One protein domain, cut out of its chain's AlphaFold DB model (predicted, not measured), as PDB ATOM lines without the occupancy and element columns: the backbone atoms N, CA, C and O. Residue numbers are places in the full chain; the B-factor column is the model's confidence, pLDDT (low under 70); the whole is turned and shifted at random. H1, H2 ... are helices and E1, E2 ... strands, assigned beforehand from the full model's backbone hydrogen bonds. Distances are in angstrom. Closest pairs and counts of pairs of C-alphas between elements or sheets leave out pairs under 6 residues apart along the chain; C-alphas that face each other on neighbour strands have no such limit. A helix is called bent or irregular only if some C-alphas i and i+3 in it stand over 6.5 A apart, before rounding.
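AT A GLANCE: This is residues 141 to 191 of the 191 residues of the protein "Hypothetical protein" of Palpitomonas bilix (UniProt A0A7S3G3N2). A two-strand hairpin, E1 and E2, makes one side, helix H1 makes the other, and short helix H2 is tucked between E2 and the end of H1. The 51 printed residues hold E1, E2, H1 and H2 in that order, a mixed class with under half, 24 residues, in named elements; the two-strand sheet is antiparallel. The whole is compact, with a radius of gyration of the C-alphas of 11.2 A and spans of 33 by 23 by 16 A.

HOW THE PARTS SIT: Start at E1, residues 144 to 147, and E2, residues 154 to 157, an antiparallel hairpin at 145 degrees; N 145 and O 156 are 2.9 A apart, within hydrogen-bond range. H1, residues 166 to 176, is apart from E1. H2, residues 186 to 190, touches H1, closest at the C-alphas of Gly 176 and Ala 188, 6.1 A. The closest C-alphas of E2 and H2, Leu 155 and Gln 190, are 6.8 A apart. Every O i to N i+4 pair is within hydrogen-bond range in H2, 5 of 7 in H1.

IN THESE COORDINATES: Find C-alpha 144 at (28.084, 44.515, -11.559), where E1 begins its 9.4 A; E2 spans 9.9 A. H1 runs 14.7 A from C-alpha 166 at (27.379, 34.813, -20.478), irregular but only just, C-alphas 168 and 171 being 6.53 A apart. H2 spans 5.8 A to C-alpha 190 at (27.950, 36.960, -4.104).

THE WHOLE: The C-alphas farthest apart, Pro 150 and His 167, are 34.2 A apart. The printed part has no cut and no long link; residue 191 alone is under 70 in pLDDT.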
ATOM      1  N   ASP A 141      34.064  48.287 -16.533       90.81
ATOM      2  CA  ASP A 141      33.263  47.607 -17.560       90.81
ATOM      3  C   ASP A 141      32.577  46.323 -17.068       90.81
ATOM      4  O   ASP A 141      31.960  45.600 -17.847       90.81
ATOM      5  N   LEU A 142      32.630  46.041 -15.764       91.12
ATOM      6  CA  LEU A 142      31.841  44.962 -15.180       91.12
ATOM      7  C   LEU A 142      30.335  45.306 -15.165       91.12
ATOM      8  O   LEU A 142      29.955  46.426 -14.783       91.12
ATOM      9  N   PRO A 143      29.466  44.318 -15.467       91.94
ATOM     10  CA  PRO A 143      28.004  44.448 -15.429       91.94
ATOM     11  C   PRO A 143      27.452  44.508 -13.991       91.94
ATOM     12  O   PRO A 143      26.246  44.596 -13.773       91.94
ATOM     13  N   VAL A 144      28.341  44.482 -13.000       90.56
ATOM     14  CA  VAL A 144      28.084  44.515 -11.559       90.56
ATOM     15  C   VAL A 144      28.974  45.572 -10.912       90.56
ATOM     16  O   VAL A 144      30.113  45.788 -11.328       90.56
ATOM     17  N   ALA A 145      28.451  46.247  -9.894       88.75
ATOM     18  CA  ALA A 145      29.174  47.218  -9.083       88.75
ATOM     19  C   ALA A 145      29.127  46.837  -7.604       88.75
ATOM     20  O   ALA A 145      28.125  46.311  -7.120       88.75
ATOM     21  N   VAL A 146      30.190  47.176  -6.876       88.94
ATOM     22  CA  VAL A 146      30.195  47.117  -5.414       88.94
ATOM     23  C   VAL A 146      29.518  48.377  -4.886       88.94
ATOM     24  O   VAL A 146      29.951  49.494  -5.161       88.94
ATOM     25  N   LEU A 147      28.431  48.197  -4.143       88.00
ATOM     26  CA  LEU A 147      27.753  49.253  -3.413       88.00
ATOM     27  C   LEU A 147      28.300  49.292  -1.985       88.00
ATOM     28  O   LEU A 147      28.040  48.390  -1.184       88.00
ATOM     29  N   HIS A 148      29.030  50.356  -1.671       86.19
ATOM     30  CA  HIS A 148      29.550  50.606  -0.333       86.19
ATOM     31  C   HIS A 148      28.429  51.132   0.566       86.19
ATOM     32  O   HIS A 148      28.000  52.280   0.438       86.19
ATOM     33  N   LYS A 149      27.923  50.279   1.461       84.12
ATOM     34  CA  LYS A 149      27.002  50.679   2.535       84.12
ATOM     35  C   LYS A 149      27.767  50.699   3.862       84.12
ATOM     36  O   LYS A 149      28.686  49.901   4.022       84.12
ATOM     37  N   PRO A 150      27.358  51.529   4.839       83.00
ATOM     38  CA  PRO A 150      28.033  51.624   6.138       83.00
ATOM     39  C   PRO A 150      28.068  50.299   6.916       83.00
ATOM     40  O   PRO A 150      28.961  50.101   7.730       83.00
ATOM     41  N   ASN A 151      27.124  49.388   6.652       82.88
ATOM     42  CA  ASN A 151      27.044  48.108   7.357       82.88
ATOM     43  C   ASN A 151      27.771  46.984   6.609       82.88
ATOM     44  O   ASN A 151      28.538  46.243   7.216       82.88
ATOM     45  N   GLN A 152      27.501  46.817   5.309       81.75
ATOM     46  CA  GLN A 152      28.049  45.727   4.498       81.75
ATOM     47  C   GLN A 152      28.128  46.128   3.023       81.75
ATOM     48  O   GLN A 152      27.162  46.651   2.463       81.75
ATOM     49  N   ASN A 153      29.251  45.815   2.380       85.31
ATOM     50  CA  ASN A 153      29.387  45.937   0.934       85.31
ATOM     51  C   ASN A 153      28.478  44.905   0.246       85.31
ATOM     52  O   ASN A 153      28.484  43.725   0.598       85.31
ATOM     53  N   GLN A 154      27.686  45.356  -0.726       86.44
ATOM     54  CA  GLN A 154      26.764  44.505  -1.485       86.44
ATOM     55  C   GLN A 154      27.037  44.634  -2.979       86.44
ATOM     56  O   GLN A 154      27.343  45.726  -3.456       86.44
ATOM     57  N   LEU A 155      26.891  43.542  -3.731       89.06
ATOM     58  CA  LEU A 155      26.917  43.610  -5.190       89.06
ATOM     59  C   LEU A 155      25.572  44.089  -5.737       89.06
ATOM     60  O   LEU A 155      24.509  43.593  -5.368       89.06
ATOM     61  N   LYS A 156      25.630  45.063  -6.644       89.94
ATOM     62  CA  LYS A 156      24.486  45.564  -7.401       89.94
ATOM     63  C   LYS A 156      24.692  45.275  -8.882       89.94
ATOM     64  O   LYS A 156      25.677  45.719  -9.473       89.94
ATOM     65  N   TRP A 157      23.732  44.588  -9.484       90.94
ATOM     66  CA  TRP A 157      23.663  44.386 -10.927       90.94
ATOM     67  C   TRP A 157      23.325  45.706 -11.625       90.94
ATOM     68  O   TRP A 157      22.376  46.396 -11.243       90.94
ATOM     69  N   LYS A 158      24.143  46.086 -12.611       90.50
ATOM     70  CA  LYS A 158      23.872  47.222 -13.506       90.50
ATOM     71  C   LYS A 158      22.999  46.799 -14.688       90.50
ATOM     72  O   LYS A 158      22.259  47.623 -15.207       90.50
ATOM     73  N   VAL A 159      23.119  45.538 -15.100       91.88
ATOM     74  CA  VAL A 159      22.392  44.922 -16.215       91.88
ATOM     75  C   VAL A 159      21.592  43.748 -15.668       91.88
ATOM     76  O   VAL A 159      22.069  43.050 -14.768       91.88
ATOM     77  N   GLU A 160      20.382  43.531 -16.178       91.69
ATOM     78  CA  GLU A 160      19.600  42.361 -15.792       91.69
ATOM     79  C   GLU A 160      20.323  41.071 -16.211       91.69
ATOM     80  O   GLU A 160      20.785  40.978 -17.349       91.69
ATOM     81  N   PRO A 161      20.384  40.034 -15.352       87.06
ATOM     82  CA  PRO A 161      21.080  38.790 -15.685       87.06
ATOM     83  C   PRO A 161      20.592  38.133 -16.984       87.06
ATOM     84  O   PRO A 161      21.354  37.436 -17.638       87.06
ATOM     85  N   LYS A 162      19.335  38.374 -17.377       90.56
ATOM     86  CA  LYS A 162      18.723  37.812 -18.591       90.56
ATOM     87  C   LYS A 162      19.287  38.389 -19.889       90.56
ATOM     88  O   LYS A 162      19.247  37.712 -20.908       90.56
ATOM     89  N   GLU A 163      19.786  39.620 -19.853       91.12
ATOM     90  CA  GLU A 163      20.340  40.326 -21.015       91.12
ATOM     91  C   GLU A 163      21.873  40.252 -21.051       91.12
ATOM     92  O   GLU A 163      22.523  40.822 -21.927       91.12
ATOM     93  N   LEU A 164      22.469  39.559 -20.078       91.44
ATOM     94  CA  LEU A 164      23.906  39.441 -19.947       91.44
ATOM     95  C   LEU A 164      24.472  38.426 -20.945       91.44
ATOM     96  O   LEU A 164      24.047  37.273 -20.990       91.44
ATOM     97  N   ASP A 165      25.516  38.821 -21.675       93.81
ATOM     98  CA  ASP A 165      26.295  37.879 -22.475       93.81
ATOM     99  C   ASP A 165      27.176  36.997 -21.574       93.81
ATOM    100  O   ASP A 165      28.272  37.371 -21.135       93.81
ATOM    101  N   TYR A 166      26.685  35.792 -21.303       93.00
ATOM    102  CA  TYR A 166      27.379  34.813 -20.478       93.00
ATOM    103  C   TYR A 166      28.720  34.359 -21.070       93.00
ATOM    104  O   TYR A 166      29.631  34.038 -20.308       93.00
ATOM    105  N   HIS A 167      28.892  34.354 -22.396       93.12
ATOM    106  CA  HIS A 167      30.136  33.888 -23.016       93.12
ATOM    107  C   HIS A 167      31.309  34.820 -22.722       93.12
ATOM    108  O   HIS A 167      32.444  34.361 -22.586       93.12
ATOM    109  N   TYR A 168      31.032  36.116 -22.592       91.50
ATOM    110  CA  TYR A 168      32.052  37.114 -22.318       91.50
ATOM    111  C   TYR A 168      32.332  37.273 -20.820       91.50
ATOM    112  O   TYR A 168      33.488  37.240 -20.399       91.50
ATOM    113  N   TYR A 169      31.292  37.417 -19.993       91.31
ATOM    114  CA  TYR A 169      31.475  37.807 -18.591       91.31
ATOM    115  C   TYR A 169      31.702  36.634 -17.631       91.31
ATOM    116  O   TYR A 169      32.418  36.792 -16.642       91.31
ATOM    117  N   VAL A 170      31.165  35.439 -17.905       91.19
ATOM    118  CA  VAL A 170      31.333  34.286 -16.997       91.19
ATOM    119  C   VAL A 170      32.797  33.860 -16.854       91.19
ATOM    120  O   VAL A 170      33.248  33.701 -15.717       91.19
ATOM    121  N   PRO A 171      33.592  33.741 -17.938       91.94
ATOM    122  CA  PRO A 171      35.016  33.440 -17.800       91.94
ATOM    123  C   PRO A 171      35.770  34.485 -16.967       91.94
ATOM    124  O   PRO A 171      36.695  34.138 -16.233       91.94
ATOM    125  N   VAL A 172      35.356  35.755 -17.035       91.00
ATOM    126  CA  VAL A 172      35.943  36.837 -16.234       91.00
ATOM    127  C   VAL A 172      35.619  36.657 -14.747       91.00
ATOM    128  O   VAL A 172      36.516  36.798 -13.917       91.00
ATOM    129  N   PHE A 173      34.382  36.285 -14.397       89.94
ATOM    130  CA  PHE A 173      34.001  36.002 -13.006       89.94
ATOM    131  C   PHE A 173      34.707  34.771 -12.436       89.94
ATOM    132  O   PHE A 173      35.166  34.810 -11.296       89.94
ATOM    133  N   PHE A 174      34.877  33.710 -13.227       90.31
ATOM    134  CA  PHE A 174      35.638  32.535 -12.793       90.31
ATOM    135  C   PHE A 174      37.122  32.835 -12.587       90.31
ATOM    136  O   PHE A 174      37.719  32.326 -11.639       90.31
ATOM    137  N   ASP A 175      37.713  33.718 -13.399       89.75
ATOM    138  CA  ASP A 175      39.056  34.236 -13.124       89.75
ATOM    139  C   ASP A 175      39.075  35.092 -11.842       89.75
ATOM    140  O   ASP A 175      40.096  35.192 -11.175       89.75
ATOM    141  N   GLY A 176      37.947  35.666 -11.435       88.31
ATOM    142  CA  GLY A 176      37.792  36.397 -10.180       88.31
ATOM    143  C   GLY A 176      37.836  35.547  -8.907       88.31
ATOM    144  O   GLY A 176      38.164  36.075  -7.851       88.31
ATOM    145  N   LEU A 177      37.588  34.232  -8.981       88.38
ATOM    146  CA  LEU A 177      37.526  33.346  -7.800       88.38
ATOM    147  C   LEU A 177      38.849  33.231  -7.027       88.38
ATOM    148  O   LEU A 177      38.866  32.802  -5.876       88.38
ATOM    149  N   LYS A 178      39.969  33.588  -7.663       86.94
ATOM    150  CA  LYS A 178      41.299  33.609  -7.035       86.94
ATOM    151  C   LYS A 178      41.621  34.926  -6.324       86.94
ATOM    152  O   LYS A 178      42.657  35.007  -5.673       86.94
ATOM    153  N   GLU A 179      40.774  35.946  -6.453       88.75
ATOM    154  CA  GLU A 179      40.962  37.216  -5.755       88.75
ATOM    155  C   GLU A 179      40.536  37.096  -4.289       88.75
ATOM    156  O   GLU A 179      39.376  36.838  -3.978       88.75
ATOM    157  N   MET A 180      41.488  37.314  -3.381       83.75
ATOM    158  CA  MET A 180      41.258  37.310  -1.928       83.75
ATOM    159  C   MET A 180      41.310  38.708  -1.300       83.75
ATOM    160  O   MET A 180      40.992  38.857  -0.123       83.75
ATOM    161  N   SER A 181      41.694  39.742  -2.055       85.44
ATOM    162  CA  SER A 181      41.721  41.121  -1.554       85.44
ATOM    163  C   SER A 181      40.353  41.801  -1.640       85.44
ATOM    164  O   SER A 181      39.676  41.718  -2.667       85.44
ATOM    165  N   ASP A 182      39.982  42.532  -0.591       80.56
ATOM    166  CA  ASP A 182      38.848  43.465  -0.595       80.56
ATOM    167  C   ASP A 182      39.172  44.668  -1.514       80.56
ATOM    168  O   ASP A 182      40.312  45.145  -1.472       80.56
ATOM    169  N   PRO A 183      38.260  45.154  -2.387       83.94
ATOM    170  CA  PRO A 183      36.832  44.822  -2.544       83.94
ATOM    171  C   PRO A 183      36.502  43.693  -3.541       83.94
ATOM    172  O   PRO A 183      35.329  43.391  -3.775       83.94
ATOM    173  N   TYR A 184      37.504  43.067  -4.163       86.12
ATOM    174  CA  TYR A 184      37.308  42.103  -5.256       86.12
ATOM    175  C   TYR A 184      36.794  40.736  -4.782       86.12
ATOM    176  O   TYR A 184      36.096  40.047  -5.523       86.12
ATOM    177  N   ALA A 185      37.079  40.365  -3.531       85.56
ATOM    178  CA  ALA A 185      36.655  39.095  -2.937       85.56
ATOM    179  C   ALA A 185      35.122  38.888  -2.930       85.56
ATOM    180  O   ALA A 185      34.634  37.756  -2.937       85.56
ATOM    181  N   LEU A 186      34.339  39.973  -2.965       85.50
ATOM    182  CA  LEU A 186      32.873  39.908  -2.981       85.50
ATOM    183  C   LEU A 186      32.332  39.259  -4.259       85.50
ATOM    184  O   LEU A 186      31.344  38.531  -4.198       85.50
ATOM    185  N   PHE A 187      33.006  39.459  -5.396       83.50
ATOM    186  CA  PHE A 187      32.606  38.881  -6.683       83.50
ATOM    187  C   PHE A 187      32.701  37.355  -6.707       83.50
ATOM    188  O   PHE A 187      31.985  36.716  -7.466       83.50
ATOM    189  N   ALA A 188      33.548  36.763  -5.863       79.38
ATOM    190  CA  ALA A 188      33.668  35.314  -5.765       79.38
ATOM    191  C   ALA A 188      32.560  34.673  -4.916       79.38
ATOM    192  O   ALA A 188      32.269  33.492  -5.077       79.38
ATOM    193  N   THR A 189      31.965  35.441  -3.996       78.06
ATOM    194  CA  THR A 189      31.021  34.911  -2.999       78.06
ATOM    195  C   THR A 189      29.562  35.251  -3.313       78.06
ATOM    196  O   THR A 189      28.674  34.511  -2.905       78.06
ATOM    197  N   GLN A 190      29.299  36.385  -3.975       77.56
ATOM    198  CA  GLN A 190      27.950  36.960  -4.104       77.56
ATOM    199  C   GLN A 190      27.385  37.015  -5.538       77.56
ATOM    200  O   GLN A 190      26.289  37.548  -5.712       77.56
ATOM    201  N   VAL A 191      28.114  36.534  -6.553       67.19
ATOM    202  CA  VAL A 191      27.654  36.507  -7.962       67.19
ATOM    203  C   VAL A 191      26.897  35.222  -8.266       67.19
ATOM    204  O   VAL A 191      27.340  34.156  -7.786       67.19
TER     205      VAL A 191